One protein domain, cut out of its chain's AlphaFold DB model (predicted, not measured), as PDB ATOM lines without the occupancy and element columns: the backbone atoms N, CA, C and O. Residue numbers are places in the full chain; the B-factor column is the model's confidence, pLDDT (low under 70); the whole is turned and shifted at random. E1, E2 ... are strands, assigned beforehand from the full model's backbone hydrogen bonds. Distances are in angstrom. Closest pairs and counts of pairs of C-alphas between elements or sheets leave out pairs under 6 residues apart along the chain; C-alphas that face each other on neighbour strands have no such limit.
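Overview. This is residues 207 to 322 of the 530 residues of an uncharacterized protein of Scyliorhinus torazame (UniProt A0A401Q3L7). With little regular structure, the domain is a strongly twisted four-strand sheet with a small two-strand hairpin, E3 and E4, over one face, joined by long loops; residues 314 to 322 fold back at one far end. The printed part has 116 residues, 31 of them in six named strands, E1 to E6, with no named helix: all strand. The sheet's order is E1, E2, E6, E5, antiparallel. It is compact, radius of gyration of the C-alphas 15.4 A, spanning 50 by 32 by 25 A.

Along the chain. E1, residues 207 to 211, begins at C-alpha 207 (15.115, -0.263, -42.684). E2 is 234 to 241, 23.2 A; E3 256 to 258; E4 270 to 274; E5 287 to 289. E6, 303 to 309, 20.2 A, ends at C-alpha 309 (32.234, -4.209, -53.646).

Arrangement. Hairpin E1 and E2 has N 209 and O 238 at 2.9 A. E2 and E6 have N 237 and O 306 at 2.8 A. Hairpin E5 and E6 has N 289 and O 305 at 2.8 A. Hairpin E3 and E4 has N 258 and O 270 at 2.9 A. The closest C-alphas of E4 and E6, Leu 272 and Val 308, are 7.5 A apart.

Size, cuts and confidence. The farthest C-alphas, Asp 246 and Leu 318, are 50.6 A apart. The printed part has no cut; its five links are long. pLDDT is under 70 at 222 to 226, 261 to 263 and 315 to 322.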
ATOM      1  N   GLU A 207      14.566  -1.222 -41.725       89.88
ATOM      2  CA  GLU A 207      15.115  -0.263 -42.684       89.88
ATOM      3  C   GLU A 207      16.490  -0.736 -43.157       89.88
ATOM      4  O   GLU A 207      17.396  -0.972 -42.349       89.88
ATOM      5  N   LEU A 208      16.639  -0.838 -44.480       91.69
ATOM      6  CA  LEU A 208      17.924  -0.955 -45.160       91.69
ATOM      7  C   LEU A 208      18.379   0.440 -45.577       91.69
ATOM      8  O   LEU A 208      17.670   1.148 -46.289       91.69
ATOM      9  N   ARG A 209      19.591   0.814 -45.175       92.75
ATOM     10  CA  ARG A 209      20.182   2.121 -45.471       92.75
ATOM     11  C   ARG A 209      21.660   2.006 -45.814       92.75
ATOM     12  O   ARG A 209      22.363   1.113 -45.343       92.75
ATOM     13  N   ILE A 210      22.137   2.938 -46.635       91.50
ATOM     14  CA  ILE A 210      23.514   2.954 -47.139       91.50
ATOM     15  C   ILE A 210      24.302   4.053 -46.426       91.50
ATOM     16  O   ILE A 210      23.906   5.222 -46.429       91.50
ATOM     17  N   ALA A 211      25.423   3.688 -45.811       95.75
ATOM     18  CA  ALA A 211      26.317   4.616 -45.136       95.75
ATOM     19  C   ALA A 211      27.298   5.270 -46.121       95.75
ATOM     20  O   ALA A 211      27.770   4.650 -47.076       95.75
ATOM     21  N   LYS A 212      27.658   6.533 -45.858       93.19
ATOM     22  CA  LYS A 212      28.653   7.269 -46.662       93.19
ATOM     23  C   LYS A 212      30.083   6.759 -46.436       93.19
ATOM     24  O   LYS A 212      30.946   6.988 -47.278       93.19
ATOM     25  N   GLY A 213      30.323   6.046 -45.333       93.25
ATOM     26  CA  GLY A 213      31.609   5.453 -44.978       93.25
ATOM     27  C   GLY A 213      31.468   4.264 -44.024       93.25
ATOM     28  O   GLY A 213      30.408   4.034 -43.440       93.25
ATOM     29  N   GLY A 214      32.557   3.510 -43.858       92.56
ATOM     30  CA  GLY A 214      32.591   2.274 -43.063       92.56
ATOM     31  C   GLY A 214      32.546   2.458 -41.546       92.56
ATOM     32  O   GLY A 214      32.588   1.477 -40.807       92.56
ATOM     33  N   ASP A 215      32.455   3.697 -41.069       92.31
ATOM     34  CA  ASP A 215      32.226   4.034 -39.667       92.31
ATOM     35  C   ASP A 215      30.731   4.058 -39.296       92.31
ATOM     36  O   ASP A 215      30.406   4.091 -38.108       92.31
ATOM     37  N   TYR A 216      29.831   4.002 -40.291       94.25
ATOM     38  CA  TYR A 216      28.371   3.982 -40.130       94.25
ATOM     39  C   TYR A 216      27.834   5.157 -39.297       94.25
ATOM     40  O   TYR A 216      26.912   5.002 -38.494       94.25
ATOM     41  N   ARG A 217      28.436   6.344 -39.462       91.88
ATOM     42  CA  ARG A 217      28.028   7.570 -38.750       91.88
ATOM     43  C   ARG A 217      27.118   8.484 -39.558       91.88
ATOM     44  O   ARG A 217      26.420   9.310 -38.977       91.88
ATOM     45  N   SER A 218      27.148   8.372 -40.883       94.69
ATOM     46  CA  SER A 218      26.350   9.197 -41.788       94.69
ATOM     47  C   SER A 218      25.765   8.357 -42.914       94.69
ATOM     48  O   SER A 218      26.385   7.395 -43.374       94.69
ATOM     49  N   TRP A 219      24.568   8.737 -43.349       92.56
ATOM     50  CA  TRP A 219      23.725   7.959 -44.253       92.56
ATOM     51  C   TRP A 219      23.408   8.761 -45.507       92.56
ATOM     52  O   TRP A 219      23.337   9.993 -45.460       92.56
ATOM     53  N   TYR A 220      23.248   8.060 -46.624       82.06
ATOM     54  CA  TYR A 220      22.669   8.629 -47.832       82.06
ATOM     55  C   TYR A 220      21.170   8.860 -47.641       82.06
ATOM     56  O   TYR A 220      20.479   8.002 -47.098       82.06
ATOM     57  N   VAL A 221      20.689  10.017 -48.088       77.50
ATOM     58  CA  VAL A 221      19.264  10.395 -48.077       77.50
ATOM     59  C   VAL A 221      18.717  10.461 -49.504       77.50
ATOM     60  O   VAL A 221      19.497  10.454 -50.454       77.50
ATOM     61  N   ASP A 222      17.400  10.577 -49.679       61.47
ATOM     62  CA  ASP A 222      16.747  10.569 -51.002       61.47
ATOM     63  C   ASP A 222      17.349  11.579 -51.998       61.47
ATOM     64  O   ASP A 222      17.511  11.270 -53.176       61.47
ATOM     65  N   SER A 223      17.766  12.759 -51.528       62.28
ATOM     66  CA  SER A 223      18.405  13.794 -52.359       62.28
ATOM     67  C   SER A 223      19.838  13.468 -52.804       62.28
ATOM     68  O   SER A 223      20.405  14.173 -53.641       62.28
ATOM     69  N   ASP A 224      20.467  12.455 -52.210       65.88
ATOM     70  CA  ASP A 224      21.809  12.011 -52.585       65.88
ATOM     71  C   ASP A 224      21.793  11.001 -53.746       65.88
ATOM     72  O   ASP A 224      22.835  10.768 -54.362       65.88
ATOM     73  N   TYR A 225      20.640  10.402 -54.056       56.31
ATOM     74  CA  TYR A 225      20.511   9.456 -55.160       56.31
ATOM     75  C   TYR A 225      20.444  10.185 -56.516       56.31
ATOM     76  O   TYR A 225      19.817  11.241 -56.615       56.31
ATOM     77  N   PRO A 226      21.042   9.625 -57.588       62.56
ATOM     78  CA  PRO A 226      21.742   8.338 -57.645       62.56
ATOM     79  C   PRO A 226      23.172   8.397 -57.079       62.56
ATOM     80  O   PRO A 226      23.968   9.267 -57.435       62.56
ATOM     81  N   ILE A 227      23.524   7.410 -56.248       73.38
ATOM     82  CA  ILE A 227      24.875   7.269 -55.695       73.38
ATOM     83  C   ILE A 227      25.806   6.760 -56.800       73.38
ATOM     84  O   ILE A 227      25.585   5.690 -57.365       73.38
ATOM     85  N   GLN A 228      26.867   7.511 -57.085       73.06
ATOM     86  CA  GLN A 228      27.902   7.107 -58.035       73.06
ATOM     87  C   GLN A 228      29.081   6.467 -57.303       73.06
ATOM     88  O   GLN A 228      29.537   6.964 -56.266       73.06
ATOM     89  N   ARG A 229      29.561   5.356 -57.859       75.69
ATOM     90  CA  ARG A 229      30.728   4.610 -57.394       75.69
ATOM     91  C   ARG A 229      31.499   4.046 -58.571       75.69
ATOM     92  O   ARG A 229      30.905   3.668 -59.580       75.69
ATOM     93  N   ILE A 230      32.810   3.972 -58.416       80.62
ATOM     94  CA  ILE A 230      33.687   3.245 -59.330       80.62
ATOM     95  C   ILE A 230      33.578   1.756 -58.990       80.62
ATOM     96  O   ILE A 230      33.291   1.413 -57.844       80.62
ATOM     97  N   LEU A 231      33.757   0.866 -59.972       81.31
ATOM     98  CA  LEU A 231      33.754  -0.583 -59.738       81.31
ATOM     99  C   LEU A 231      34.744  -0.967 -58.632       81.31
ATOM    100  O   LEU A 231      35.833  -0.403 -58.544       81.31
ATOM    101  N   GLN A 232      34.355  -1.954 -57.829       85.00
ATOM    102  CA  GLN A 232      35.057  -2.444 -56.641       85.00
ATOM    103  C   GLN A 232      35.141  -1.468 -55.458       85.00
ATOM    104  O   GLN A 232      35.624  -1.854 -54.392       85.00
ATOM    105  N   GLU A 233      34.653  -0.233 -55.574       89.62
ATOM    106  CA  GLU A 233      34.532   0.625 -54.397       89.62
ATOM    107  C   GLU A 233      33.525   0.031 -53.402       89.62
ATOM    108  O   GLU A 233      32.496  -0.520 -53.803       89.62
ATOM    109  N   PRO A 234      33.799   0.119 -52.090       94.50
ATOM    110  CA  PRO A 234      32.893  -0.407 -51.086       94.50
ATOM    111  C   PRO A 234      31.624   0.442 -50.979       94.50
ATOM    112  O   PRO A 234      31.658   1.676 -50.920       94.50
ATOM    113  N   VAL A 235      30.497  -0.249 -50.867       94.19
ATOM    114  CA  VAL A 235      29.215   0.293 -50.428       94.19
ATOM    115  C   VAL A 235      28.903  -0.319 -49.071       94.19
ATOM    116  O   VAL A 235      28.796  -1.536 -48.943       94.19
ATOM    117  N   PHE A 236      28.783   0.534 -48.058       97.44
ATOM    118  CA  PHE A 236      28.529   0.134 -46.677       97.44
ATOM    119  C   PHE A 236      27.027   0.140 -46.415       97.44
ATOM    120  O   PHE A 236      26.378   1.172 -46.573       97.44
ATOM    121  N   VAL A 237      26.472  -0.995 -46.009       96.38
ATOM    122  CA  VAL A 237      25.031  -1.194 -45.829       96.38
ATOM    123  C   VAL A 237      24.743  -1.549 -44.378       96.38
ATOM    124  O   VAL A 237      25.447  -2.353 -43.766       96.38
ATOM    125  N   GLU A 238      23.691  -0.954 -43.823       96.38
ATOM    126  CA  GLU A 238      23.110  -1.372 -42.555       96.38
ATOM    127  C   GLU A 238      21.641  -1.728 -42.750       96.38
ATOM    128  O   GLU A 238      20.881  -0.963 -43.341       96.38
ATOM    129  N   VAL A 239      21.248  -2.872 -42.203       95.25
ATOM    130  CA  VAL A 239      19.846  -3.226 -41.990       95.25
ATOM    131  C   VAL A 239      19.589  -3.181 -40.496       95.25
ATOM    132  O   VAL A 239      20.397  -3.706 -39.721       95.25
ATOM    133  N   HIS A 240      18.491  -2.561 -40.078       93.19
ATOM    134  CA  HIS A 240      18.140  -2.509 -38.667       93.19
ATOM    135  C   HIS A 240      16.642  -2.544 -38.401       93.19
ATOM    136  O   HIS A 240      15.838  -2.215 -39.270       93.19
ATOM    137  N   VAL A 241      16.300  -2.966 -37.187       92.44
ATOM    138  CA  VAL A 241      14.927  -3.012 -36.680       92.44
ATOM    139  C   VAL A 241      14.486  -1.612 -36.252       92.44
ATOM    140  O   VAL A 241      15.204  -0.937 -35.513       92.44
ATOM    141  N   LEU A 242      13.299  -1.197 -36.693       87.50
ATOM    142  CA  LEU A 242      12.679   0.077 -36.337       87.50
ATOM    143  C   LEU A 242      11.779  -0.058 -35.103       87.50
ATOM    144  O   LEU A 242      11.152  -1.092 -34.888       87.50
ATOM    145  N   ASP A 243      11.716   1.006 -34.298       85.94
ATOM    146  CA  ASP A 243      10.736   1.215 -33.218       85.94
ATOM    147  C   ASP A 243      10.584   0.072 -32.196       85.94
ATOM    148  O   ASP A 243       9.530  -0.114 -31.577       85.94
ATOM    149  N   ARG A 244      11.662  -0.686 -31.958       86.81
ATOM    150  CA  ARG A 244      11.711  -1.742 -30.937       86.81
ATOM    151  C   ARG A 244      12.786  -1.479 -29.892       86.81
ATOM    152  O   ARG A 244      13.878  -1.007 -30.180       86.81
ATOM    153  N   THR A 245      12.465  -1.840 -28.653       88.56
ATOM    154  CA  THR A 245      13.346  -1.698 -27.481       88.56
ATOM    155  C   THR A 245      13.602  -3.025 -26.769       88.56
ATOM    156  O   THR A 245      14.191  -3.045 -25.691       88.56
ATOM    157  N   ASP A 246      13.158  -4.138 -27.357       87.19
ATOM    158  CA  ASP A 246      13.336  -5.467 -26.779       87.19
ATOM    159  C   ASP A 246      14.776  -5.968 -27.016       87.19
ATOM    160  O   ASP A 246      15.155  -6.217 -28.168       87.19
ATOM    161  N   PRO A 247      15.594  -6.150 -25.959       85.75
ATOM    162  CA  PRO A 247      16.972  -6.617 -26.090       85.75
ATOM    163  C   PRO A 247      17.086  -8.081 -26.550       85.75
ATOM    164  O   PRO A 247      18.181  -8.507 -26.914       85.75
ATOM    165  N   MET A 248      15.997  -8.855 -26.535       84.94
ATOM    166  CA  MET A 248      15.982 -10.254 -26.975       84.94
ATOM    167  C   MET A 248      15.869 -10.406 -28.495       84.94
ATOM    168  O   MET A 248      16.100 -11.497 -29.018       84.94
ATOM    169  N   ILE A 249      15.549  -9.331 -29.221       88.62
ATOM    170  CA  ILE A 249      15.514  -9.352 -30.684       88.62
ATOM    171  C   ILE A 249      16.947  -9.421 -31.219       88.62
ATOM    172  O   ILE A 249      17.801  -8.586 -30.905       88.62
ATOM    173  N   VAL A 250      17.191 -10.412 -32.078       90.12
ATOM    174  CA  VAL A 250      18.446 -10.582 -32.813       90.12
ATOM    175  C   VAL A 250      18.137 -10.571 -34.300       90.12
ATOM    176  O   VAL A 250      17.556 -11.517 -34.829       90.12
ATOM    177  N   LEU A 251      18.551  -9.508 -34.987       91.56
ATOM    178  CA  LEU A 251      18.400  -9.401 -36.430       91.56
ATOM    179  C   LEU A 251      19.311 -10.421 -37.125       91.56
ATOM    180  O   LEU A 251      20.518 -10.474 -36.875       91.56
ATOM    181  N   ARG A 252      18.743 -11.224 -38.026       90.12
ATOM    182  CA  ARG A 252      19.473 -12.149 -38.899       90.12
ATOM    183  C   ARG A 252      19.072 -11.875 -40.340       90.12
ATOM    184  O   ARG A 252      17.891 -11.894 -40.660       90.12
ATOM    185  N   LEU A 253      20.064 -11.627 -41.187       89.81
ATOM    186  CA  LEU A 253      19.878 -11.586 -42.633       89.81
ATOM    187  C   LEU A 253      20.122 -13.003 -43.147       89.81
ATOM    188  O   LEU A 253      21.161 -13.574 -42.823       89.81
ATOM    189  N   HIS A 254      19.152 -13.570 -43.862       87.81
ATOM    190  CA  HIS A 254      19.305 -14.853 -44.547       87.81
ATOM    191  C   HIS A 254      19.850 -14.594 -45.947       87.81
ATOM    192  O   HIS A 254      21.058 -14.656 -46.159       87.81
ATOM    193  N   ASP A 255      18.969 -14.193 -46.855       88.31
ATOM    194  CA  ASP A 255      19.325 -13.947 -48.242       88.31
ATOM    195  C   ASP A 255      19.326 -12.450 -48.518       88.31
ATOM    196  O   ASP A 255      18.417 -11.710 -48.135       88.31
ATOM    197  N   CYS A 256      20.391 -11.988 -49.157       92.12
ATOM    198  CA  CYS A 256      20.507 -10.625 -49.653       92.12
ATOM    199  C   CYS A 256      20.964 -10.710 -51.094       92.12
ATOM    200  O   CYS A 256      21.932 -11.408 -51.384       92.12
ATOM    201  N   TRP A 257      20.297  -9.989 -51.984       94.06
ATOM    202  CA  TRP A 257      20.618  -9.991 -53.402       94.06
ATOM    203  C   TRP A 257      20.441  -8.597 -53.996       94.06
ATOM    204  O   TRP A 257      19.761  -7.738 -53.434       94.06
ATOM    205  N   ALA A 258      21.080  -8.379 -55.137       87.62
ATOM    206  CA  ALA A 258      20.891  -7.195 -55.957       87.62
ATOM    207  C   ALA A 258      20.196  -7.561 -57.267       87.62
ATOM    208  O   ALA A 258      20.338  -8.674 -57.777       87.62
ATOM    209  N   THR A 259      19.507  -6.584 -57.843       80.06
ATOM    210  CA  THR A 259      18.850  -6.671 -59.147       80.06
ATOM    211  C   THR A 259      19.249  -5.465 -60.006       80.06
ATOM    212  O   THR A 259      19.498  -4.378 -59.479       80.06
ATOM    213  N   PRO A 260      19.301  -5.599 -61.344       71.81
ATOM    214  CA  PRO A 260      19.581  -4.481 -62.255       71.81
ATOM    215  C   PRO A 260      18.406  -3.489 -62.381       71.81
ATOM    216  O   PRO A 260      18.512  -2.471 -63.066       71.81
ATOM    217  N   VAL A 261      17.269  -3.793 -61.748       65.81
ATOM    218  CA  VAL A 261      16.018  -3.025 -61.777       65.81
ATOM    219  C   VAL A 261      15.374  -2.991 -60.383       65.81
ATOM    220  O   VAL A 261      15.673  -3.863 -59.574       65.81
ATOM    221  N   PRO A 262      14.447  -2.057 -60.092       65.06
ATOM    222  CA  PRO A 262      13.797  -1.970 -58.776       65.06
ATOM    223  C   PRO A 262      12.930  -3.177 -58.368       65.06
ATOM    224  O   PRO A 262      12.515  -3.246 -57.216       65.06
ATOM    225  N   ALA A 263      12.608  -4.090 -59.290       63.81
ATOM    226  CA  ALA A 263      11.800  -5.273 -58.997       63.81
ATOM    227  C   ALA A 263      12.639  -6.329 -58.244       63.81
ATOM    228  O   ALA A 263      13.632  -6.798 -58.807       63.81
ATOM    229  N   PRO A 264      12.269  -6.714 -57.006       72.88
ATOM    230  CA  PRO A 264      13.059  -7.639 -56.189       72.88
ATOM    231  C   PRO A 264      12.987  -9.094 -56.677       72.88
ATOM    232  O   PRO A 264      13.894  -9.871 -56.405       72.88
ATOM    233  N   ASP A 265      11.933  -9.457 -57.405       78.50
ATOM    234  CA  ASP A 265      11.670 -10.781 -57.978       78.50
ATOM    235  C   ASP A 265      12.146 -10.908 -59.435       78.50
ATOM    236  O   ASP A 265      11.794 -11.860 -60.133       78.50
ATOM    237  N   TYR A 266      12.956  -9.956 -59.914       77.06
ATOM    238  CA  TYR A 266      13.490  -9.988 -61.271       77.06
ATOM    239  C   TYR A 266      14.307 -11.263 -61.522       77.06
ATOM    240  O   TYR A 266      15.036 -11.712 -60.643       77.06
ATOM    241  N   GLU A 267      14.221 -11.822 -62.734       78.00
ATOM    242  CA  GLU A 267      14.872 -13.095 -63.093       78.00
ATOM    243  C   GLU A 267      16.401 -13.058 -62.939       78.00
ATOM    244  O   GLU A 267      17.026 -14.076 -62.649       78.00
ATOM    245  N   VAL A 268      17.016 -11.888 -63.148       78.31
ATOM    246  CA  VAL A 268      18.464 -11.693 -62.990       78.31
ATOM    247  C   VAL A 268      18.750 -11.139 -61.600       78.31
ATOM    248  O   VAL A 268      18.463  -9.973 -61.320       78.31
ATOM    249  N   GLN A 269      19.361 -11.964 -60.756       89.06
ATOM    250  CA  GLN A 269      19.730 -11.624 -59.383       89.06
ATOM    251  C   GLN A 269      21.202 -11.946 -59.143       89.06
ATOM    252  O   GLN A 269      21.738 -12.899 -59.712       89.06
ATOM    253  N   TRP A 270      21.852 -11.150 -58.300       91.19
ATOM    254  CA  TRP A 270      23.192 -11.445 -57.801       91.19
ATOM    255  C   TRP A 270      23.154 -11.591 -56.289       91.19
ATOM    256  O   TRP A 270      22.784 -10.646 -55.591       91.19
ATOM    257  N   ASN A 271      23.524 -12.769 -55.791       93.25
ATOM    258  CA  ASN A 271      23.517 -13.056 -54.364       93.25
ATOM    259  C   ASN A 271      24.689 -12.357 -53.672       93.25
ATOM    260  O   ASN A 271      25.836 -12.471 -54.086       93.25
ATOM    261  N   LEU A 272      24.382 -11.664 -52.581       93.75
ATOM    262  CA  LEU A 272      25.337 -11.020 -51.683       93.75
ATOM    263  C   LEU A 272      25.549 -11.876 -50.433       93.75
ATOM    264  O   LEU A 272      26.685 -12.046 -49.985       93.75
ATOM    265  N   LEU A 273      24.449 -12.410 -49.892       93.56
ATOM    266  CA  LEU A 273      24.414 -13.354 -48.779       93.56
ATOM    267  C   LEU A 273      23.480 -14.516 -49.127       93.56
ATOM    268  O   LEU A 273      22.415 -14.280 -49.698       93.56
ATOM    269  N   VAL A 274      23.870 -15.732 -48.747       93.81
ATOM    270  CA  VAL A 274      23.049 -16.951 -48.805       93.81
ATOM    271  C   VAL A 274      23.081 -17.593 -47.425       93.81
ATOM    272  O   VAL A 274      24.163 -17.805 -46.873       93.81
ATOM    273  N   ASP A 275      21.911 -17.846 -46.834       91.19
ATOM    274  CA  ASP A 275      21.783 -18.368 -45.460       91.19
ATOM    275  C   ASP A 275      22.579 -17.571 -44.398       91.19
ATOM    276  O   ASP A 275      23.009 -18.082 -43.360       91.19
ATOM    277  N   GLY A 276      22.758 -16.271 -44.638       89.31
ATOM    278  CA  GLY A 276      23.484 -15.340 -43.778       89.31
ATOM    279  C   GLY A 276      25.005 -15.368 -43.923       89.31
ATOM    280  O   GLY A 276      25.696 -14.678 -43.167       89.31
ATOM    281  N   CYS A 277      25.536 -16.121 -44.886       94.56
ATOM    282  CA  CYS A 277      26.958 -16.188 -45.211       94.56
ATOM    283  C   CYS A 277      27.261 -15.469 -46.539       94.56
ATOM    284  O   CYS A 277      26.402 -15.455 -47.418       94.56
ATOM    285  N   PRO A 278      28.462 -14.877 -46.717       96.38
ATOM    286  CA  PRO A 278      28.889 -14.325 -48.006       96.38
ATOM    287  C   PRO A 278      28.777 -15.356 -49.129       96.38
ATOM    288  O   PRO A 278      29.157 -16.512 -48.948       96.38
ATOM    289  N   TYR A 279      28.250 -14.940 -50.280       95.12
ATOM    290  CA  TYR A 279      28.040 -15.835 -51.414       95.12
ATOM    291  C   TYR A 279      29.373 -16.302 -52.021       95.12
ATOM    292  O   TYR A 279      30.080 -15.520 -52.645       95.12
ATOM    293  N   GLU A 280      29.696 -17.591 -51.881       92.50
ATOM    294  CA  GLU A 280      30.981 -18.168 -52.324       92.50
ATOM    295  C   GLU A 280      31.199 -18.154 -53.848       92.50
ATOM    296  O   GLU A 280      32.308 -18.405 -54.309       92.50
ATOM    297  N   GLY A 281      30.157 -17.875 -54.637       87.94
ATOM    298  CA  GLY A 281      30.266 -17.739 -56.091       87.94
ATOM    299  C   GLY A 281      30.757 -16.368 -56.568       87.94
ATOM    300  O   GLY A 281      30.857 -16.173 -57.778       87.94
ATOM    301  N   ASP A 282      31.020 -15.426 -55.656       88.06
ATOM    302  CA  ASP A 282      31.580 -14.106 -55.957       88.06
ATOM    303  C   ASP A 282      33.064 -14.039 -55.557       88.06
ATOM    304  O   ASP A 282      33.424 -14.306 -54.409       88.06
ATOM    305  N   ASP A 283      33.933 -13.632 -56.484       88.19
ATOM    306  CA  ASP A 283      35.356 -13.396 -56.199       88.19
ATOM    307  C   ASP A 283      35.562 -12.197 -55.247       88.19
ATOM    308  O   ASP A 283      36.583 -12.098 -54.559       88.19
ATOM    309  N   TYR A 284      34.585 -11.285 -55.180       90.94
ATOM    310  CA  TYR A 284      34.578 -10.086 -54.344       90.94
ATOM    311  C   TYR A 284      33.570 -10.212 -53.197       90.94
ATOM    312  O   TYR A 284      32.647  -9.409 -53.063       90.94
ATOM    313  N   LEU A 285      33.783 -11.223 -52.351       91.62
ATOM    314  CA  LEU A 285      32.904 -11.579 -51.234       91.62
ATOM    315  C   LEU A 285      32.432 -10.378 -50.398       91.62
ATOM    316  O   LEU A 285      33.225  -9.534 -49.966       91.62
ATOM    317  N   THR A 286      31.138 -10.382 -50.075       95.81
ATOM    318  CA  THR A 286      30.534  -9.496 -49.073       95.81
ATOM    319  C   THR A 286      31.271  -9.616 -47.739       95.81
ATOM    320  O   THR A 286      31.432 -10.713 -47.202       95.81
ATOM    321  N   LEU A 287      31.668  -8.487 -47.152       96.44
ATOM    322  CA  LEU A 287      32.356  -8.469 -45.864       96.44
ATOM    323  C   LEU A 287      31.389  -8.045 -44.756       96.44
ATOM    324  O   LEU A 287      30.926  -6.907 -44.705       96.44
ATOM    325  N   LEU A 288      31.096  -8.962 -43.835       95.75
ATOM    326  CA  LEU A 288      30.250  -8.693 -42.671       95.75
ATOM    327  C   LEU A 288      31.019  -7.886 -41.616       95.75
ATOM    328  O   LEU A 288      32.113  -8.266 -41.201       95.75
ATOM    329  N   HIS A 289      30.427  -6.792 -41.135       94.88
ATOM    330  CA  HIS A 289      31.010  -5.952 -40.090       94.88
ATOM    331  C   HIS A 289      30.371  -6.291 -38.734       94.88
ATOM    332  O   HIS A 289      29.141  -6.280 -38.607       94.88
ATOM    333  N   PRO A 290      31.167  -6.577 -37.687       92.56
ATOM    334  CA  PRO A 290      30.620  -6.918 -36.382       92.56
ATOM    335  C   PRO A 290      29.924  -5.710 -35.744       92.56
ATOM    336  O   PRO A 290      30.498  -4.625 -35.639       92.56
ATOM    337  N   VAL A 291      28.700  -5.918 -35.253       92.19
ATOM    338  CA  VAL A 291      27.975  -4.939 -34.434       92.19
ATOM    339  C   VAL A 291      27.957  -5.441 -32.998       92.19
ATOM    340  O   VAL A 291      27.233  -6.370 -32.653       92.19
ATOM    341  N   GLY A 292      28.824  -4.864 -32.171       85.44
ATOM    342  CA  GLY A 292      28.987  -5.252 -30.773       85.44
ATOM    343  C   GLY A 292      28.696  -4.114 -29.805       85.44
ATOM    344  O   GLY A 292      28.316  -3.010 -30.197       85.44
ATOM    345  N   VAL A 293      28.948  -4.369 -28.524       81.88
ATOM    346  CA  VAL A 293      28.739  -3.415 -27.416       81.88
ATOM    347  C   VAL A 293      29.530  -2.110 -27.608       81.88
ATOM    348  O   VAL A 293      29.097  -1.044 -27.185       81.88
ATOM    349  N   PHE A 294      30.657  -2.162 -28.319       82.56
ATOM    350  CA  PHE A 294      31.500  -0.997 -28.614       82.56
ATOM    351  C   PHE A 294      30.995  -0.124 -29.777       82.56
ATOM    352  O   PHE A 294      31.641   0.862 -30.118       82.56
ATOM    353  N   SER A 295      29.859  -0.465 -30.395       83.38
ATOM    354  CA  SER A 295      29.272   0.314 -31.498       83.38
ATOM    355  C   SER A 295      28.647   1.641 -31.053       83.38
ATOM    356  O   SER A 295      28.396   2.500 -31.895       83.38
ATOM    357  N   GLY A 296      28.386   1.812 -29.751       84.31
ATOM    358  CA  GLY A 296      27.673   2.972 -29.209       84.31
ATOM    359  C   GLY A 296      26.156   2.939 -29.433       84.31
ATOM    360  O   GLY A 296      25.480   3.914 -29.117       84.31
ATOM    361  N   LEU A 297      25.618   1.836 -29.965       89.62
ATOM    362  CA  LEU A 297      24.184   1.623 -30.160       89.62
ATOM    363  C   LEU A 297      23.543   1.045 -28.893       89.62
ATOM    364  O   LEU A 297      24.123   0.175 -28.246       89.62
ATOM    365  N   THR A 298      22.322   1.483 -28.576       89.75
ATOM    366  CA  THR A 298      21.553   0.989 -27.419       89.75
ATOM    367  C   THR A 298      21.222  -0.502 -27.541       89.75
ATOM    368  O   THR A 298      21.313  -1.228 -26.555       89.75
ATOM    369  N   PHE A 299      20.902  -0.971 -28.754       92.31
ATOM    370  CA  PHE A 299      20.568  -2.370 -29.041       92.31
ATOM    371  C   PHE A 299      21.403  -2.908 -30.215       92.31
ATOM    372  O   PHE A 299      20.905  -3.007 -31.333       92.31
ATOM    373  N   PRO A 300      22.679  -3.287 -30.006       93.25
ATOM    374  CA  PRO A 300      23.551  -3.757 -31.088       93.25
ATOM    375  C   PRO A 300      22.991  -4.956 -31.870       93.25
ATOM    376  O   PRO A 300      23.257  -5.093 -33.061       93.25
ATOM    377  N   THR A 301      22.193  -5.811 -31.221       93.25
ATOM    378  CA  THR A 301      21.564  -6.994 -31.830       93.25
ATOM    379  C   THR A 301      20.459  -6.657 -32.831       93.25
ATOM    380  O   THR A 301      20.083  -7.524 -33.618       93.25
ATOM    381  N   HIS A 302      19.962  -5.416 -32.848       94.06
ATOM    382  CA  HIS A 302      18.963  -4.946 -33.815       94.06
ATOM    383  C   HIS A 302      19.562  -4.566 -35.165       94.06
ATOM    384  O   HIS A 302      18.803  -4.266 -36.079       94.06
ATOM    385  N   HIS A 303      20.888  -4.570 -35.312       94.62
ATOM    386  CA  HIS A 303      21.560  -4.090 -36.517       94.62
ATOM    387  C   HIS A 303      22.428  -5.178 -37.148       94.62
ATOM    388  O   HIS A 303      23.082  -5.979 -36.473       94.62
ATOM    389  N   LYS A 304      22.496  -5.158 -38.477       95.25
ATOM    390  CA  LYS A 304      23.450  -5.921 -39.280       95.25
ATOM    391  C   LYS A 304      24.135  -4.986 -40.256       95.25
ATOM    392  O   LYS A 304      23.472  -4.217 -40.940       95.25
ATOM    393  N   ARG A 305      25.464  -5.054 -40.291       96.88
ATOM    394  CA  ARG A 305      26.325  -4.201 -41.111       96.88
ATOM    395  C   ARG A 305      27.185  -5.059 -42.016       96.88
ATOM    396  O   ARG A 305      27.708  -6.080 -41.568       96.88
ATOM    397  N   PHE A 306      27.352  -4.638 -43.256       97.06
ATOM    398  CA  PHE A 306      28.236  -5.295 -44.205       97.06
ATOM    399  C   PHE A 306      28.666  -4.324 -45.301       97.06
ATOM    400  O   PHE A 306      27.994  -3.324 -45.548       97.06
ATOM    401  N   GLU A 307      29.783  -4.613 -45.956       96.50
ATOM    402  CA  GLU A 307      30.186  -3.929 -47.181       96.50
ATOM    403  C   GLU A 307      30.117  -4.866 -48.388       96.50
ATOM    404  O   GLU A 307      30.402  -6.061 -48.291       96.50
ATOM    405  N   VAL A 308      29.756  -4.292 -49.531       95.38
ATOM    406  CA  VAL A 308      29.736  -4.954 -50.839       95.38
ATOM    407  C   VAL A 308      30.627  -4.159 -51.783       95.38
ATOM    408  O   VAL A 308      30.578  -2.927 -51.790       95.38
ATOM    409  N   LYS A 309      31.452  -4.842 -52.577       91.38
ATOM    410  CA  LYS A 309      32.234  -4.209 -53.646       91.38
ATOM    411  C   LYS A 309      31.311  -3.944 -54.829       91.38
ATOM    412  O   LYS A 309      30.583  -4.833 -55.246       91.38
ATOM    413  N   THR A 310      31.295  -2.727 -55.357       87.19
ATOM    414  CA  THR A 310      30.396  -2.359 -56.462       87.19
ATOM    415  C   THR A 310      30.681  -3.170 -57.722       87.19
ATOM    416  O   THR A 310      31.828  -3.349 -58.137       87.19
ATOM    417  N   PHE A 311      29.608  -3.619 -58.360       88.50
ATOM    418  CA  PHE A 311      29.635  -4.415 -59.580       88.50
ATOM    419  C   PHE A 311      28.577  -3.913 -60.562       88.50
ATOM    420  O   PHE A 311      27.751  -3.054 -60.247       88.50
ATOM    421  N   VAL A 312      28.607  -4.457 -61.775       81.69
ATOM    422  CA  VAL A 312      27.628  -4.170 -62.818       81.69
ATOM    423  C   VAL A 312      27.112  -5.483 -63.388       81.69
ATOM    424  O   VAL A 312      27.888  -6.395 -63.657       81.69
ATOM    425  N   PHE A 313      25.798  -5.586 -63.576       79.44
ATOM    426  CA  PHE A 313      25.217  -6.715 -64.297       79.44
ATOM    427  C   PHE A 313      25.645  -6.648 -65.758       79.44
ATOM    428  O   PHE A 313      25.593  -5.573 -66.348       79.44
ATOM    429  N   LEU A 314      26.034  -7.771 -66.357       73.19
ATOM    430  CA  LEU A 314      26.380  -7.844 -67.776       73.19
ATOM    431  C   LEU A 314      25.326  -8.634 -68.549       73.19
ATOM    432  O   LEU A 314      24.822  -9.654 -68.084       73.19
ATOM    433  N   ASP A 315      25.009  -8.179 -69.758       60.19
ATOM    434  CA  ASP A 315      24.254  -8.947 -70.743       60.19
ATOM    435  C   ASP A 315      25.168 -10.069 -71.247       60.19
ATOM    436  O   ASP A 315      26.091  -9.828 -72.026       60.19
ATOM    437  N   GLY A 316      24.934 -11.298 -70.772       56.59
ATOM    438  CA  GLY A 316      25.790 -12.465 -71.020       56.59
ATOM    439  C   GLY A 316      25.976 -12.854 -72.495       56.59
ATOM    440  O   GLY A 316      26.750 -13.759 -72.786       56.59
ATOM    441  N   LYS A 317      25.289 -12.191 -73.437       58.16
ATOM    442  CA  LYS A 317      25.515 -12.343 -74.887       58.16
ATOM    443  C   LYS A 317      26.309 -11.197 -75.521       58.16
ATOM    444  O   LYS A 317      26.794 -11.360 -76.635       58.16
ATOM    445  N   LEU A 318      26.367 -10.033 -74.874       54.53
ATOM    446  CA  LEU A 318      26.889  -8.786 -75.446       54.53
ATOM    447  C   LEU A 318      28.036  -8.173 -74.630       54.53
ATOM    448  O   LEU A 318      28.603  -7.187 -75.090       54.53
ATOM    449  N   GLU A 319      28.351  -8.716 -73.445       57.69
ATOM    450  CA  GLU A 319      29.370  -8.201 -72.509       57.69
ATOM    451  C   GLU A 319      29.182  -6.707 -72.171       57.69
ATOM    452  O   GLU A 319      30.123  -5.979 -71.865       57.69
ATOM    453  N   GLN A 320      27.938  -6.223 -72.235       57.66
ATOM    454  CA  GLN A 320      27.571  -4.835 -71.951       57.66
ATOM    455  C   GLN A 320      26.790  -4.735 -70.641       57.66
ATOM    456  O   GLN A 320      26.051  -5.666 -70.324       57.66
ATOM    457  N   PRO A 321      26.874  -3.607 -69.911       55.91
ATOM    458  CA  PRO A 321      26.053  -3.369 -68.734       55.91
ATOM    459  C   PRO A 321      24.558  -3.592 -68.998       55.91
ATOM    460  O   PRO A 321      23.983  -3.011 -69.920       55.91
ATOM    461  N   LEU A 322      23.910  -4.376 -68.140       58.78
ATOM    462  CA  LEU A 322      22.461  -4.529 -68.003       58.78
ATOM    463  C   LEU A 322      21.896  -3.278 -67.301       58.78
ATOM    464  O   LEU A 322      21.199  -3.347 -66.297       58.78
TER     465      LEU A 322